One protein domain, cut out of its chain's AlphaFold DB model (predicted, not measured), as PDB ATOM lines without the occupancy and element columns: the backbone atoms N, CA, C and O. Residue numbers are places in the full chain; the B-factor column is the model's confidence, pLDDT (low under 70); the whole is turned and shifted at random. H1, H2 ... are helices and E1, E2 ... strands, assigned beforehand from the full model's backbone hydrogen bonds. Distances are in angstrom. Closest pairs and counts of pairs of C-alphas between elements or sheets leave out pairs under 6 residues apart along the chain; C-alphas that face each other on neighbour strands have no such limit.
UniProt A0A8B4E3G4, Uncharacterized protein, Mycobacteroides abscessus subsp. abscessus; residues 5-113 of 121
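Overview. This is residues 5 to 113 of the 121 residues of an uncharacterized protein of Mycobacteroides abscessus subsp. abscessus (UniProt A0A8B4E3G4). With little regular structure, a long looping stretch, residues 5 to 55, leads into three short helices, where H3 packs on both H1 and H2. Residues 5 to 6 and 20 to 21 pair with the short strand E1. The 109 printed residues hold H1, H2, E1, H3 in that order, mostly helix, with only 34 residues in named elements. The whole is compact, radius of gyration of the C-alphas 15.2 A, spanning 48 by 37 by 21 A.

Arrangement. E1, residues 92 to 94, pairs with no named strand. H1, residues 56 to 68, touches H3, residues 103 to 112, with residues 59 to 64 alone; the closest C-alphas, of Thr 60 and His 103, are 5.1 A apart. H2, residues 80 to 87, touches H3 about perpendicular at 89 degrees, the closest C-alphas, of Arg 84 and Ala 111, 4.1 A apart. H1 and E1 are apart. In H1, H2 and H3 every O i to N i+4 pair is within hydrogen-bond range.

Along the chain. H1 runs 18.4 A from C-alpha 56 at (16.479, 38.745, -16.588). H3 runs 14.4 A to C-alpha 112 at (19.000, 18.006, -7.796).

Size, cuts and confidence. The farthest C-alphas, of Glu 17 and Gln 43, are 48.1 A apart. H1 to H2 is a long link. The printed part has no cut; no printed residue is under 70 in pLDDT.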
ATOM      1  N   ILE A   5      21.042  31.811  -2.707       98.38
ATOM      2  CA  ILE A   5      21.537  32.881  -1.842       98.38
ATOM      3  C   ILE A   5      21.878  34.109  -2.685       98.38
ATOM      4  O   ILE A   5      22.625  34.040  -3.662       98.38
ATOM      5  N   GLN A   6      21.403  35.280  -2.260       98.31
ATOM      6  CA  GLN A   6      21.864  36.541  -2.830       98.31
ATOM      7  C   GLN A   6      23.170  36.988  -2.161       98.31
ATOM      8  O   GLN A   6      23.216  37.253  -0.959       98.31
ATOM      9  N   LEU A   7      24.225  37.134  -2.960       98.06
ATOM     10  CA  LEU A   7      25.485  37.748  -2.561       98.06
ATOM     11  C   LEU A   7      25.277  39.226  -2.203       98.06
ATOM     12  O   LEU A   7      24.555  39.951  -2.890       98.06
ATOM     13  N   ARG A   8      25.945  39.703  -1.145       97.38
ATOM     14  CA  ARG A   8      25.872  41.106  -0.704       97.38
ATOM     15  C   ARG A   8      27.261  41.661  -0.394       97.38
ATOM     16  O   ARG A   8      28.145  40.950   0.064       97.38
ATOM     17  N   ARG A   9      27.458  42.962  -0.629       95.62
ATOM     18  CA  ARG A   9      28.674  43.706  -0.222       95.62
ATOM     19  C   ARG A   9      28.457  44.560   1.028       95.62
ATOM     20  O   ARG A   9      29.303  45.373   1.384       95.62
ATOM     21  N   THR A  10      27.314  44.401   1.689       96.38
ATOM     22  CA  THR A  10      26.986  45.123   2.918       96.38
ATOM     23  C   THR A  10      27.978  44.763   4.022       96.38
ATOM     24  O   THR A  10      28.295  43.587   4.218       96.38
ATOM     25  N   LYS A  11      28.469  45.769   4.757       96.25
ATOM     26  CA  LYS A  11      29.424  45.577   5.859       96.25
ATOM     27  C   LYS A  11      28.905  44.515   6.838       96.25
ATOM     28  O   LYS A  11      27.750  44.555   7.241       96.25
ATOM     29  N   GLY A  12      29.771  43.569   7.203       95.88
ATOM     30  CA  GLY A  12      29.443  42.467   8.115       95.88
ATOM     31  C   GLY A  12      28.795  41.247   7.456       95.88
ATOM     32  O   GLY A  12      28.804  40.178   8.056       95.88
ATOM     33  N   TRP A  13      28.313  41.347   6.213       97.56
ATOM     34  CA  TRP A  13      27.779  40.183   5.508       97.56
ATOM     35  C   TRP A  13      28.891  39.187   5.170       97.56
ATOM     36  O   TRP A  13      30.011  39.566   4.800       97.56
ATOM     37  N   ARG A  14      28.577  37.902   5.312       96.50
ATOM     38  CA  ARG A  14      29.442  36.782   4.954       96.50
ATOM     39  C   ARG A  14      28.616  35.775   4.173       96.50
ATOM     40  O   ARG A  14      27.482  35.485   4.546       96.50
ATOM     41  N   LYS A  15      29.198  35.258   3.092       96.38
ATOM     42  CA  LYS A  15      28.621  34.135   2.359       96.38
ATOM     43  C   LYS A  15      28.558  32.933   3.310       96.38
ATOM     44  O   LYS A  15      29.590  32.656   3.925       96.38
ATOM     45  N   PRO A  16      27.418  32.228   3.407       96.81
ATOM     46  CA  PRO A  16      27.338  30.990   4.168       96.81
ATOM     47  C   PRO A  16      28.423  29.986   3.760       96.81
ATOM     48  O   PRO A  16      28.908  29.975   2.613       96.81
ATOM     49  N   GLU A  17      28.840  29.184   4.731       96.62
ATOM     50  CA  GLU A  17      29.745  28.062   4.509       96.62
ATOM     51  C   GLU A  17      29.081  27.037   3.579       96.62
ATOM     52  O   GLU A  17      27.860  26.926   3.545       96.62
ATOM     53  N   GLY A  18      29.867  26.354   2.745       95.56
ATOM     54  CA  GLY A  18      29.344  25.371   1.786       95.56
ATOM     55  C   GLY A  18      28.633  25.944   0.550       95.56
ATOM     56  O   GLY A  18      28.557  25.247  -0.458       95.56
ATOM     57  N   ALA A  19      28.186  27.207   0.569       97.94
ATOM     58  CA  ALA A  19      27.526  27.824  -0.585       97.94
ATOM     59  C   ALA A  19      28.502  28.088  -1.750       97.94
ATOM     60  O   ALA A  19      29.547  28.728  -1.563       97.94
ATOM     61  N   ILE A  20      28.146  27.675  -2.967       98.50
ATOM     62  CA  ILE A  20      28.980  27.801  -4.170       98.50
ATOM     63  C   ILE A  20      28.651  29.099  -4.912       98.50
ATOM     64  O   ILE A  20      27.494  29.427  -5.154       98.50
ATOM     65  N   VAL A  21      29.674  29.867  -5.303       98.44
ATOM     66  CA  VAL A  21      29.479  31.108  -6.073       98.44
ATOM     67  C   VAL A  21      29.283  30.792  -7.554       98.44
ATOM     68  O   VAL A  21      30.204  30.350  -8.241       98.44
ATOM     69  N   VAL A  22      28.097  31.114  -8.067       98.56
ATOM     70  CA  VAL A  22      27.714  30.904  -9.474       98.56
ATOM     71  C   VAL A  22      27.592  32.214 -10.259       98.56
ATOM     72  O   VAL A  22      27.016  32.258 -11.336       98.56
ATOM     73  N   ALA A  23      28.112  33.322  -9.725       97.12
ATOM     74  CA  ALA A  23      28.122  34.607 -10.424       97.12
ATOM     75  C   ALA A  23      28.902  34.545 -11.755       97.12
ATOM     76  O   ALA A  23      29.819  33.746 -11.895       97.12
ATOM     77  N   ARG A  24      28.592  35.457 -12.691       94.56
ATOM     78  CA  ARG A  24      29.116  35.486 -14.076       94.56
ATOM     79  C   ARG A  24      30.617  35.177 -14.257       94.56
ATOM     80  O   ARG A  24      30.929  34.484 -15.213       94.56
ATOM     81  N   PRO A  25      31.549  35.658 -13.406       94.00
ATOM     82  CA  PRO A  25      32.970  35.350 -13.582       94.00
ATOM     83  C   PRO A  25      33.359  33.888 -13.311       94.00
ATOM     84  O   PRO A  25      34.488  33.512 -13.607       94.00
ATOM     85  N   SER A  26      32.489  33.079 -12.694       96.62
ATOM     86  CA  SER A  26      32.744  31.651 -12.503       96.62
ATOM     87  C   SER A  26      32.301  30.851 -13.725       96.62
ATOM     88  O   SER A  26      31.494  31.311 -14.529       96.62
ATOM     89  N   ARG A  27      32.776  29.609 -13.843       96.62
ATOM     90  CA  ARG A  27      32.344  28.693 -14.913       96.62
ATOM     91  C   ARG A  27      30.850  28.342 -14.884       96.62
ATOM     92  O   ARG A  27      30.334  27.801 -15.849       96.62
ATOM     93  N   TRP A  28      30.168  28.635 -13.777       98.19
ATOM     94  CA  TRP A  28      28.725  28.443 -13.607       98.19
ATOM     95  C   TRP A  28      27.920  29.699 -13.968       98.19
ATOM     96  O   TRP A  28      26.709  29.756 -13.762       98.19
ATOM     97  N   GLY A  29      28.602  30.751 -14.416       97.44
ATOM     98  CA  GLY A  29      28.012  32.033 -14.739       97.44
ATOM     99  C   GLY A  29      27.082  31.970 -15.944       97.44
ATOM    100  O   GLY A  29      27.363  31.295 -16.928       97.44
ATOM    101  N   ASN A  30      26.002  32.751 -15.901       97.44
ATOM    102  CA  ASN A  30      25.186  32.989 -17.084       97.44
ATOM    103  C   ASN A  30      25.951  33.889 -18.086       97.44
ATOM    104  O   ASN A  30      26.273  35.031 -17.730       97.44
ATOM    105  N   PRO A  31      26.251  33.418 -19.312       96.50
ATOM    106  CA  PRO A  31      26.942  34.219 -20.318       96.50
ATOM    107  C   PRO A  31      26.057  35.327 -20.905       96.50
ATOM    108  O   PRO A  31      26.605  36.345 -21.332       96.50
ATOM    109  N   TRP A  32      24.727  35.159 -20.873       97.12
ATOM    110  CA  TRP A  32      23.758  36.054 -21.499       97.12
ATOM    111  C   TRP A  32      23.694  37.417 -20.798       97.12
ATOM    112  O   TRP A  32      23.457  37.512 -19.590       97.12
ATOM    113  N   VAL A  33      23.913  38.488 -21.560       95.25
ATOM    114  CA  VAL A  33      23.983  39.867 -21.063       95.25
ATOM    115  C   VAL A  33      22.657  40.569 -21.286       95.25
ATOM    116  O   VAL A  33      22.252  40.763 -22.426       95.25
ATOM    117  N   VAL A  34      22.019  41.024 -20.205       94.75
ATOM    118  CA  VAL A  34      20.858  41.913 -20.324       94.75
ATOM    119  C   VAL A  34      21.305  43.220 -20.969       94.75
ATOM    120  O   VAL A  34      22.105  43.957 -20.384       94.75
ATOM    121  N   HIS A  35      20.817  43.492 -22.174       94.44
ATOM    122  CA  HIS A  35      21.246  44.627 -22.975       94.44
ATOM    123  C   HIS A  35      20.079  45.194 -23.779       94.44
ATOM    124  O   HIS A  35      19.383  44.469 -24.476       94.44
ATOM    125  N   VAL A  36      19.909  46.514 -23.714       91.75
ATOM    126  CA  VAL A  36      18.930  47.235 -24.528       91.75
ATOM    127  C   VAL A  36      19.673  47.907 -25.671       91.75
ATOM    128  O   VAL A  36      20.574  48.714 -25.429       91.75
ATOM    129  N   HIS A  37      19.281  47.590 -26.905       89.62
ATOM    130  CA  HIS A  37      19.851  48.214 -28.092       89.62
ATOM    131  C   HIS A  37      19.727  49.735 -28.028       89.62
ATOM    132  O   HIS A  37      18.663  50.291 -27.754       89.62
ATOM    133  N   SER A  38      20.833  50.415 -28.312       89.69
ATOM    134  CA  SER A  38      20.885  51.871 -28.365       89.69
ATOM    135  C   SER A  38      21.783  52.329 -29.517       89.69
ATOM    136  O   SER A  38      22.527  51.509 -30.061       89.69
ATOM    137  N   PRO A  39      21.782  53.625 -29.882       92.19
ATOM    138  CA  PRO A  39      22.657  54.140 -30.934       92.19
ATOM    139  C   PRO A  39      24.151  53.850 -30.712       92.19
ATOM    140  O   PRO A  39      24.907  53.805 -31.678       92.19
ATOM    141  N   SER A  40      24.585  53.609 -29.466       89.56
ATOM    142  CA  SER A  40      25.970  53.220 -29.173       89.56
ATOM    143  C   SER A  40      26.359  51.855 -29.745       89.56
ATOM    144  O   SER A  40      27.548  51.590 -29.896       89.56
ATOM    145  N   CYS A  41      25.390  51.010 -30.108       90.62
ATOM    146  CA  CYS A  41      25.656  49.742 -30.779       90.62
ATOM    147  C   CYS A  41      26.099  49.904 -32.249       90.62
ATOM    148  O   CYS A  41      26.576  48.942 -32.850       90.62
ATOM    149  N   GLY A  42      25.965  51.104 -32.828       90.00
ATOM    150  CA  GLY A  42      26.219  51.360 -34.247       90.00
ATOM    151  C   GLY A  42      25.070  50.905 -35.156       90.00
ATOM    152  O   GLY A  42      24.140  50.233 -34.715       90.00
ATOM    153  N   GLN A  43      25.127  51.287 -36.438       83.50
ATOM    154  CA  GLN A  43      24.047  51.019 -37.406       83.50
ATOM    155  C   GLN A  43      23.772  49.524 -37.620       83.50
ATOM    156  O   GLN A  43      22.630  49.147 -37.851       83.50
ATOM    157  N   GLU A  44      24.802  48.688 -37.506       88.69
ATOM    158  CA  GLU A  44      24.720  47.235 -37.711       88.69
ATOM    159  C   GLU A  44      24.759  46.442 -36.397       88.69
ATOM    160  O   GLU A  44      24.961  45.233 -36.400       88.69
ATOM    161  N   LEU A  45      24.600  47.116 -35.253       87.50
ATOM    162  CA  LEU A  45      24.657  46.515 -33.916       87.50
ATOM    163  C   LEU A  45      25.988  45.820 -33.560       87.50
ATOM    164  O   LEU A  45      26.073  45.135 -32.544       87.50
ATOM    165  N   LEU A  46      27.046  46.052 -34.342       88.50
ATOM    166  CA  LEU A  46      28.365  45.431 -34.179       88.50
ATOM    167  C   LEU A  46      29.056  45.763 -32.849       88.50
ATOM    168  O   LEU A  46      29.989  45.068 -32.462       88.50
ATOM    169  N   MET A  47      28.639  46.834 -32.165       91.81
ATOM    170  CA  MET A  47      29.178  47.220 -30.853       91.81
ATOM    171  C   MET A  47      28.331  46.711 -29.684       91.81
ATOM    172  O   MET A  47      28.643  47.004 -28.526       91.81
ATOM    173  N   CYS A  48      27.251  45.976 -29.951       92.00
ATOM    174  CA  CYS A  48      26.526  45.301 -28.888       92.00
ATOM    175  C   CYS A  48      27.360  44.128 -28.327       92.00
ATOM    176  O   CYS A  48      28.194  43.565 -29.035       92.00
ATOM    177  N   PRO A  49      27.144  43.736 -27.059       91.00
ATOM    178  CA  PRO A  49      27.770  42.541 -26.506       91.00
ATOM    179  C   PRO A  49      27.370  41.284 -27.281       91.00
ATOM    180  O   PRO A  49      26.244  41.186 -27.767       91.00
ATOM    181  N   ASP A  50      28.242  40.280 -27.291       89.31
ATOM    182  CA  ASP A  50      27.836  38.932 -27.673       89.31
ATOM    183  C   ASP A  50      26.812  38.375 -26.669       89.31
ATOM    184  O   ASP A  50      26.862  38.675 -25.470       89.31
ATOM    185  N   TYR A  51      25.907  37.523 -27.163       93.19
ATOM    186  CA  TYR A  51      24.917  36.794 -26.360       93.19
ATOM    187  C   TYR A  51      24.019  37.711 -25.521       93.19
ATOM    188  O   TYR A  51      24.051  37.704 -24.289       93.19
ATOM    189  N   ILE A  52      23.181  38.500 -26.187       95.19
ATOM    190  CA  ILE A  52      22.258  39.416 -25.514       95.19
ATOM    191  C   ILE A  52      20.973  38.734 -25.043       95.19
ATOM    192  O   ILE A  52      20.458  37.795 -25.661       95.19
ATOM    193  N   ALA A  53      20.435  39.263 -23.956       96.44
ATOM    194  CA  ALA A  53      19.099  38.996 -23.467       96.44
ATOM    195  C   ALA A  53      18.332  40.305 -23.278       96.44
ATOM    196  O   ALA A  53      18.924  41.327 -22.922       96.44
ATOM    197  N   ASP A  54      17.021  40.259 -23.480       95.25
ATOM    198  CA  ASP A  54      16.166  41.445 -23.373       95.25
ATOM    199  C   ASP A  54      15.963  41.847 -21.905       95.25
ATOM    200  O   ASP A  54      15.992  43.024 -21.540       95.25
ATOM    201  N   ASP A  55      15.820  40.851 -21.031       95.69
ATOM    202  CA  ASP A  55      15.664  41.025 -19.594       95.69
ATOM    203  C   ASP A  55      16.223  39.824 -18.803       95.69
ATOM    204  O   ASP A  55      16.877  38.923 -19.336       95.69
ATOM    205  N   ARG A  56      16.004  39.818 -17.481       95.25
ATOM    206  CA  ARG A  56      16.479  38.745 -16.588       95.25
ATOM    207  C   ARG A  56      15.790  37.406 -16.840       95.25
ATOM    208  O   ARG A  56      16.421  36.365 -16.648       95.25
ATOM    209  N   ALA A  57      14.512  37.426 -17.207       97.31
ATOM    210  CA  ALA A  57      13.757  36.218 -17.495       97.31
ATOM    211  C   ALA A  57      14.264  35.598 -18.799       97.31
ATOM    212  O   ALA A  57      14.598  34.417 -18.812       97.31
ATOM    213  N   ASP A  58      14.436  36.405 -19.846       98.06
ATOM    214  CA  ASP A  58      15.020  35.978 -21.116       98.06
ATOM    215  C   ASP A  58      16.447  35.436 -20.928       98.06
ATOM    216  O   ASP A  58      16.756  34.330 -21.368       98.06
ATOM    217  N   ALA A  59      17.294  36.125 -20.153       97.69
ATOM    218  CA  ALA A  59      18.642  35.643 -19.840       97.69
ATOM    219  C   ALA A  59      18.625  34.274 -19.137       97.69
ATOM    220  O   ALA A  59      19.481  33.426 -19.395       97.69
ATOM    221  N   THR A  60      17.666  34.053 -18.236       98.12
ATOM    222  CA  THR A  60      17.512  32.789 -17.499       98.12
ATOM    223  C   THR A  60      17.003  31.675 -18.420       98.12
ATOM    224  O   THR A  60      17.542  30.569 -18.401       98.12
ATOM    225  N   THR A  61      16.027  31.974 -19.278       98.12
ATOM    226  CA  THR A  61      15.485  31.046 -20.279       98.12
ATOM    227  C   THR A  61      16.549  30.626 -21.288       98.12
ATOM    228  O   THR A  61      16.750  29.432 -21.513       98.12
ATOM    229  N   LYS A  62      17.289  31.585 -21.855       97.56
ATOM    230  CA  LYS A  62      18.380  31.316 -22.796       97.56
ATOM    231  C   LYS A  62      19.512  30.519 -22.153       97.56
ATOM    232  O   LYS A  62      20.067  29.628 -22.792       97.56
ATOM    233  N   PHE A  63      19.827  30.782 -20.882       98.12
ATOM    234  CA  PHE A  63      20.792  29.974 -20.137       98.12
ATOM    235  C   PHE A  63      20.330  28.525 -19.994       98.12
ATOM    236  O   PHE A  63      21.067  27.612 -20.356       98.12
ATOM    237  N   ARG A  64      19.090  28.310 -19.538       98.19
ATOM    238  CA  ARG A  64      18.493  26.974 -19.431       98.19
ATOM    239  C   ARG A  64      18.524  26.238 -20.766       98.19
ATOM    240  O   ARG A  64      18.919  25.079 -20.814       98.19
ATOM    241  N   HIS A  65      18.139  26.917 -21.842       97.31
ATOM    242  CA  HIS A  65      18.144  26.332 -23.176       97.31
ATOM    243  C   HIS A  65      19.558  25.948 -23.626       97.31
ATOM    244  O   HIS A  65      19.739  24.855 -24.145       97.31
ATOM    245  N   ALA A  66      20.560  26.801 -23.401       96.88
ATOM    246  CA  ALA A  66      21.945  26.493 -23.755       96.88
ATOM    247  C   ALA A  66      22.490  25.278 -22.982       96.88
ATOM    248  O   ALA A  66      23.208  24.464 -23.553       96.88
ATOM    249  N   VAL A  67      22.129  25.134 -21.700       97.44
ATOM    250  CA  VAL A  67      22.554  23.997 -20.863       97.44
ATOM    251  C   VAL A  67      21.897  22.686 -21.309       97.44
ATOM    252  O   VAL A  67      22.556  21.653 -21.357       97.44
ATOM    253  N   LEU A  68      20.597  22.708 -21.618       96.50
ATOM    254  CA  LEU A  68      19.841  21.494 -21.957       96.50
ATOM    255  C   LEU A  68      19.969  21.088 -23.430       96.50
ATOM    256  O   LEU A  68      19.890  19.904 -23.749       96.50
ATOM    257  N   TYR A  69      20.158  22.061 -24.322       95.62
ATOM    258  CA  TYR A  69      20.165  21.876 -25.772       95.62
ATOM    259  C   TYR A  69      21.355  22.624 -26.393       95.62
ATOM    260  O   TYR A  69      21.165  23.676 -27.020       95.62
ATOM    261  N   PRO A  70      22.587  22.114 -26.210       91.06
ATOM    262  CA  PRO A  70      23.788  22.759 -26.722       91.06
ATOM    263  C   PRO A  70      23.796  22.768 -28.256       91.06
ATOM    264  O   PRO A  70      23.656  21.732 -28.906       91.06
ATOM    265  N   LEU A  71      23.986  23.953 -28.839       90.62
ATOM    266  CA  LEU A  71      24.044  24.186 -30.285       90.62
ATOM    267  C   LEU A  71      25.342  24.895 -30.682       90.62
ATOM    268  O   LEU A  71      25.889  25.707 -29.935       90.62
ATOM    269  N   THR A  72      25.814  24.646 -31.904       90.31
ATOM    270  CA  THR A  72      26.949  25.383 -32.474       90.31
ATOM    271  C   THR A  72      26.655  26.885 -32.496       90.31
ATOM    272  O   THR A  72      25.593  27.310 -32.943       90.31
ATOM    273  N   GLY A  73      27.606  27.692 -32.018       88.81
ATOM    274  CA  GLY A  73      27.480  29.151 -31.954       88.81
ATOM    275  C   GLY A  73      26.859  29.691 -30.661       88.81
ATOM    276  O   GLY A  73      26.901  30.899 -30.450       88.81
ATOM    277  N   GLN A  74      26.339  28.836 -29.772       91.50
ATOM    278  CA  GLN A  74      25.963  29.238 -28.413       91.50
ATOM    279  C   GLN A  74      27.198  29.535 -27.547       91.50
ATOM    280  O   GLN A  74      28.296  29.054 -27.847       91.50
ATOM    281  N   PRO A  75      27.036  30.313 -26.461       92.62
ATOM    282  CA  PRO A  75      28.122  30.511 -25.516       92.62
ATOM    283  C   PRO A  75      28.474  29.192 -24.811       92.62
ATOM    284  O   PRO A  75      27.588  28.359 -24.602       92.62
ATOM    285  N   PRO A  76      29.736  29.008 -24.383       92.31
ATOM    286  CA  PRO A  76      30.100  27.868 -23.556       92.31
ATOM    287  C   PRO A  76      29.336  27.930 -22.231       92.31
ATOM    288  O   PRO A  76      29.333  28.953 -21.542       92.31
ATOM    289  N   VAL A  77      28.693  26.823 -21.882       96.00
ATOM    290  CA  VAL A  77      27.930  26.641 -20.644       96.00
ATOM    291  C   VAL A  77      28.258  25.273 -20.047       96.00
ATOM    292  O   VAL A  77      28.662  24.375 -20.791       96.00
ATOM    293  N   PRO A  78      28.113  25.099 -18.723       97.25
ATOM    294  CA  PRO A  78      28.287  23.796 -18.095       97.25
ATOM    295  C   PRO A  78      27.249  22.793 -18.605       97.25
ATOM    296  O   PRO A  78      26.091  23.137 -18.854       97.25
ATOM    297  N   THR A  79      27.662  21.539 -18.715       97.00
ATOM    298  CA  THR A  79      26.784  20.419 -19.057       97.00
ATOM    299  C   THR A  79      25.909  20.012 -17.864       97.00
ATOM    300  O   THR A  79      26.291  20.228 -16.709       97.00
ATOM    301  N   PRO A  80      24.750  19.364 -18.094       97.75
ATOM    302  CA  PRO A  80      23.928  18.831 -17.007       97.75
ATOM    303  C   PRO A  80      24.670  17.853 -16.081       97.75
ATOM    304  O   PRO A  80      24.401  17.838 -14.882       97.75
ATOM    305  N   ASP A  81      25.613  17.067 -16.610       97.00
ATOM    306  CA  ASP A  81      26.408  16.123 -15.813       97.00
ATOM    307  C   ASP A  81      27.401  16.833 -14.890       97.00
ATOM    308  O   ASP A  81      27.471  16.497 -13.710       97.00
ATOM    309  N   GLU A  82      28.111  17.856 -15.375       97.88
ATOM    310  CA  GLU A  82      28.988  18.686 -14.531       97.88
ATOM    311  C   GLU A  82      28.190  19.397 -13.432       97.88
ATOM    312  O   GLU A  82      28.626  19.464 -12.283       97.88
ATOM    313  N   ILE A  83      26.997  19.898 -13.770       98.25
ATOM    314  CA  ILE A  83      26.095  20.541 -12.809       98.25
ATOM    315  C   ILE A  83      25.708  19.555 -11.702       98.25
ATOM    316  O   ILE A  83      25.854  19.876 -10.525       98.25
ATOM    317  N   ARG A  84      25.248  18.348 -12.053       98.00
ATOM    318  CA  ARG A  84      24.885  17.317 -11.068       98.00
ATOM    319  C   ARG A  84      26.075  16.870 -10.229       98.00
ATOM    320  O   ARG A  84      25.949  16.764  -9.016       98.00
ATOM    321  N   ALA A  85      27.223  16.632 -10.854       97.38
ATOM    322  CA  ALA A  85      28.397  16.120 -10.160       97.38
ATOM    323  C   ALA A  85      28.925  17.091  -9.091       97.38
ATOM    324  O   ALA A  85      29.443  16.646  -8.069       97.38
ATOM    325  N   GLU A  86      28.806  18.401  -9.316       97.88
ATOM    326  CA  GLU A  86      29.524  19.391  -8.507       97.88
ATOM    327  C   GLU A  86      28.630  20.356  -7.727       97.88
ATOM    328  O   GLU A  86      29.105  21.001  -6.792       97.88
ATOM    329  N   LEU A  87      27.352  20.479  -8.096       98.19
ATOM    330  CA  LEU A  87      26.410  21.392  -7.443       98.19
ATOM    331  C   LEU A  87      25.301  20.664  -6.668       98.19
ATOM    332  O   LEU A  87      24.555  21.321  -5.938       98.19
ATOM    333  N   ALA A  88      25.173  19.337  -6.795       97.38
ATOM    334  CA  ALA A  88      24.154  18.575  -6.075       97.38
ATOM    335  C   ALA A  88      24.274  18.779  -4.559       97.38
ATOM    336  O   ALA A  88      25.356  18.689  -3.982       97.38
ATOM    337  N   GLY A  89      23.150  19.076  -3.903       96.44
ATOM    338  CA  GLY A  89      23.115  19.308  -2.458       96.44
ATOM    339  C   GLY A  89      23.721  20.633  -1.969       96.44
ATOM    340  O   GLY A  89      23.672  20.883  -0.765       96.44
ATOM    341  N   HIS A  90      24.244  21.498  -2.847       98.00
ATOM    342  CA  HIS A  90      24.872  22.766  -2.461       98.00
ATOM    343  C   HIS A  90      23.970  23.983  -2.676       98.00
ATOM    344  O   HIS A  90      23.392  24.162  -3.748       98.00
ATOM    345  N   ASP A  91      23.944  24.887  -1.695       98.50
ATOM    346  CA  ASP A  91      23.358  26.216  -1.879       98.50
ATOM    347  C   ASP A  91      24.148  27.009  -2.926       98.50
ATOM    348  O   ASP A  91      25.386  27.019  -2.919       98.50
ATOM    349  N   LEU A  92      23.448  27.728  -3.803       98.69
ATOM    350  CA  LEU A  92      24.076  28.474  -4.895       98.69
ATOM    351  C   LEU A  92      23.929  29.978  -4.690       98.69
ATOM    352  O   LEU A  92      22.838  30.502  -4.475       98.69
ATOM    353  N   ALA A  93      25.045  30.697  -4.798       98.44
ATOM    354  CA  ALA A  93      25.122  32.119  -4.510       98.44
ATOM    355  C   ALA A  93      25.347  32.965  -5.774       98.44
ATOM    356  O   ALA A  93      26.357  32.825  -6.472       98.44
ATOM    357  N   CYS A  94      24.435  33.904  -6.034       98.06
ATOM    358  CA  CYS A  94      24.491  34.843  -7.158       98.06
ATOM    359  C   CYS A  94      24.187  36.279  -6.695       98.06
ATOM    360  O   CYS A  94      23.669  36.493  -5.607       98.06
ATOM    361  N   TRP A  95      24.508  37.292  -7.500       97.31
ATOM    362  CA  TRP A  95      24.203  38.697  -7.183       97.31
ATOM    363  C   TRP A  95      22.747  39.098  -7.468       97.31
ATOM    364  O   TRP A  95      22.319  40.167  -7.029       97.31
ATOM    365  N   CYS A  96      21.992  38.278  -8.210       96.81
ATOM    366  CA  CYS A  96      20.617  38.603  -8.590       96.81
ATOM    367  C   CYS A  96      19.693  38.747  -7.362       96.81
ATOM    368  O   CYS A  96      19.849  37.996  -6.397       96.81
ATOM    369  N   PRO A  97      18.721  39.678  -7.397       97.12
ATOM    370  CA  PRO A  97      17.665  39.763  -6.390       97.12
ATOM    371  C   PRO A  97      16.870  38.456  -6.266       97.12
ATOM    372  O   PRO A  97      16.615  37.788  -7.270       97.12
ATOM    373  N   LEU A  98      16.479  38.096  -5.038       97.25
ATOM    374  CA  LEU A  98      15.753  36.848  -4.750       97.25
ATOM    375  C   LEU A  98      14.301  36.861  -5.251       97.25
ATOM    376  O   LEU A  98      13.713  35.810  -5.458       97.25
ATOM    377  N   ASP A  99      13.733  38.035  -5.489       96.75
ATOM    378  CA  ASP A  99      12.391  38.238  -6.039       96.75
ATOM    379  C   ASP A  99      12.366  38.261  -7.580       96.75
ATOM    380  O   ASP A  99      11.336  38.552  -8.182       96.75
ATOM    381  N   GLN A 100      13.498  37.971  -8.229       96.81
ATOM    382  CA  GLN A 100      13.659  37.996  -9.683       96.81
ATOM    383  C   GLN A 100      14.220  36.663 -10.208       96.81
ATOM    384  O   GLN A 100      14.957  35.993  -9.470       96.81
ATOM    385  N   PRO A 101      13.949  36.304 -11.483       97.38
ATOM    386  CA  PRO A 101      14.533  35.127 -12.124       97.38
ATOM    387  C   PRO A 101      16.063  35.131 -12.077       97.38
ATOM    388  O   PRO A 101      16.708  36.176 -12.245       97.38
ATOM    389  N   CYS A 102      16.657  33.960 -11.858       98.00
ATOM    390  CA  CYS A 102      18.100  33.795 -11.841       98.00
ATOM    391  C   CYS A 102      18.522  32.440 -12.402       98.00
ATOM    392  O   CYS A 102      17.869  31.417 -12.220       98.00
ATOM    393  N   HIS A 103      19.696  32.414 -13.026       98.31
ATOM    394  CA  HIS A 103      20.292  31.179 -13.522       98.31
ATOM    395  C   HIS A 103      20.683  30.207 -12.400       98.31
ATOM    396  O   HIS A 103      20.751  29.008 -12.637       98.31
ATOM    397  N   ALA A 104      20.902  30.699 -11.175       98.38
ATOM    398  CA  ALA A 104      21.148  29.846 -10.015       98.38
ATOM    399  C   ALA A 104      19.948  28.931  -9.710       98.38
ATOM    400  O   ALA A 104      20.162  27.806  -9.278       98.38
ATOM    401  N   ASP A 105      18.716  29.375  -9.988       98.12
ATOM    402  CA  ASP A 105      17.523  28.539  -9.816       98.12
ATOM    403  C   ASP A 105      17.536  27.367 -10.813       98.12
ATOM    404  O   ASP A 105      17.280  26.227 -10.439       98.12
ATOM    405  N   VAL A 106      17.941  27.628 -12.064       98.12
ATOM    406  CA  VAL A 106      18.118  26.596 -13.103       98.12
ATOM    407  C   VAL A 106      19.198  25.587 -12.704       98.12
ATOM    408  O   VAL A 106      19.011  24.384 -12.863       98.12
ATOM    409  N   LEU A 107      20.327  26.066 -12.172       98.50
ATOM    410  CA  LEU A 107      21.407  25.198 -11.702       98.50
ATOM    411  C   LEU A 107      20.961  24.325 -10.522       98.50
ATOM    412  O   LEU A 107      21.247  23.133 -10.536       98.50
ATOM    413  N   ILE A 108      20.244  24.883  -9.536       98.19
ATOM    414  CA  ILE A 108      19.686  24.115  -8.407       98.19
ATOM    415  C   ILE A 108      18.730  23.037  -8.919       98.19
ATOM    416  O   ILE A 108      18.819  21.891  -8.478       98.19
ATOM    417  N   GLU A 109      17.841  23.381  -9.848       97.50
ATOM    418  CA  GLU A 109      16.882  22.437 -10.423       97.50
ATOM    419  C   GLU A 109      17.596  21.254 -11.093       97.50
ATOM    420  O   GLU A 109      17.343  20.104 -10.742       97.50
ATOM    421  N   ILE A 110      18.539  21.527 -12.000       97.44
ATOM    422  CA  ILE A 110      19.272  20.490 -12.745       97.44
ATOM    423  C   ILE A 110      20.174  19.663 -11.821       97.44
ATOM    424  O   ILE A 110      20.279  18.448 -11.984       97.44
ATOM    425  N   ALA A 111      20.829  20.302 -10.848       97.81
ATOM    426  CA  ALA A 111      21.750  19.626  -9.937       97.81
ATOM    427  C   ALA A 111      21.047  18.612  -9.028       97.81
ATOM    428  O   ALA A 111      21.675  17.653  -8.591       97.81
ATOM    429  N   ASN A 112      19.762  18.826  -8.735       95.75
ATOM    430  CA  ASN A 112      19.000  18.006  -7.796       95.75
ATOM    431  C   ASN A 112      17.870  17.202  -8.463       95.75
ATOM    432  O   ASN A 112      17.105  16.542  -7.761       95.75
ATOM    433  N   SER A 113      17.752  17.230  -9.794       92.19
ATOM    434  CA  SER A 113      16.859  16.331 -10.526       92.19
ATOM    435  C   SER A 113      17.477  14.932 -10.601       92.19
ATOM    436  O   SER A 113      18.580  14.777 -11.131       92.19
TER     437      SER A 113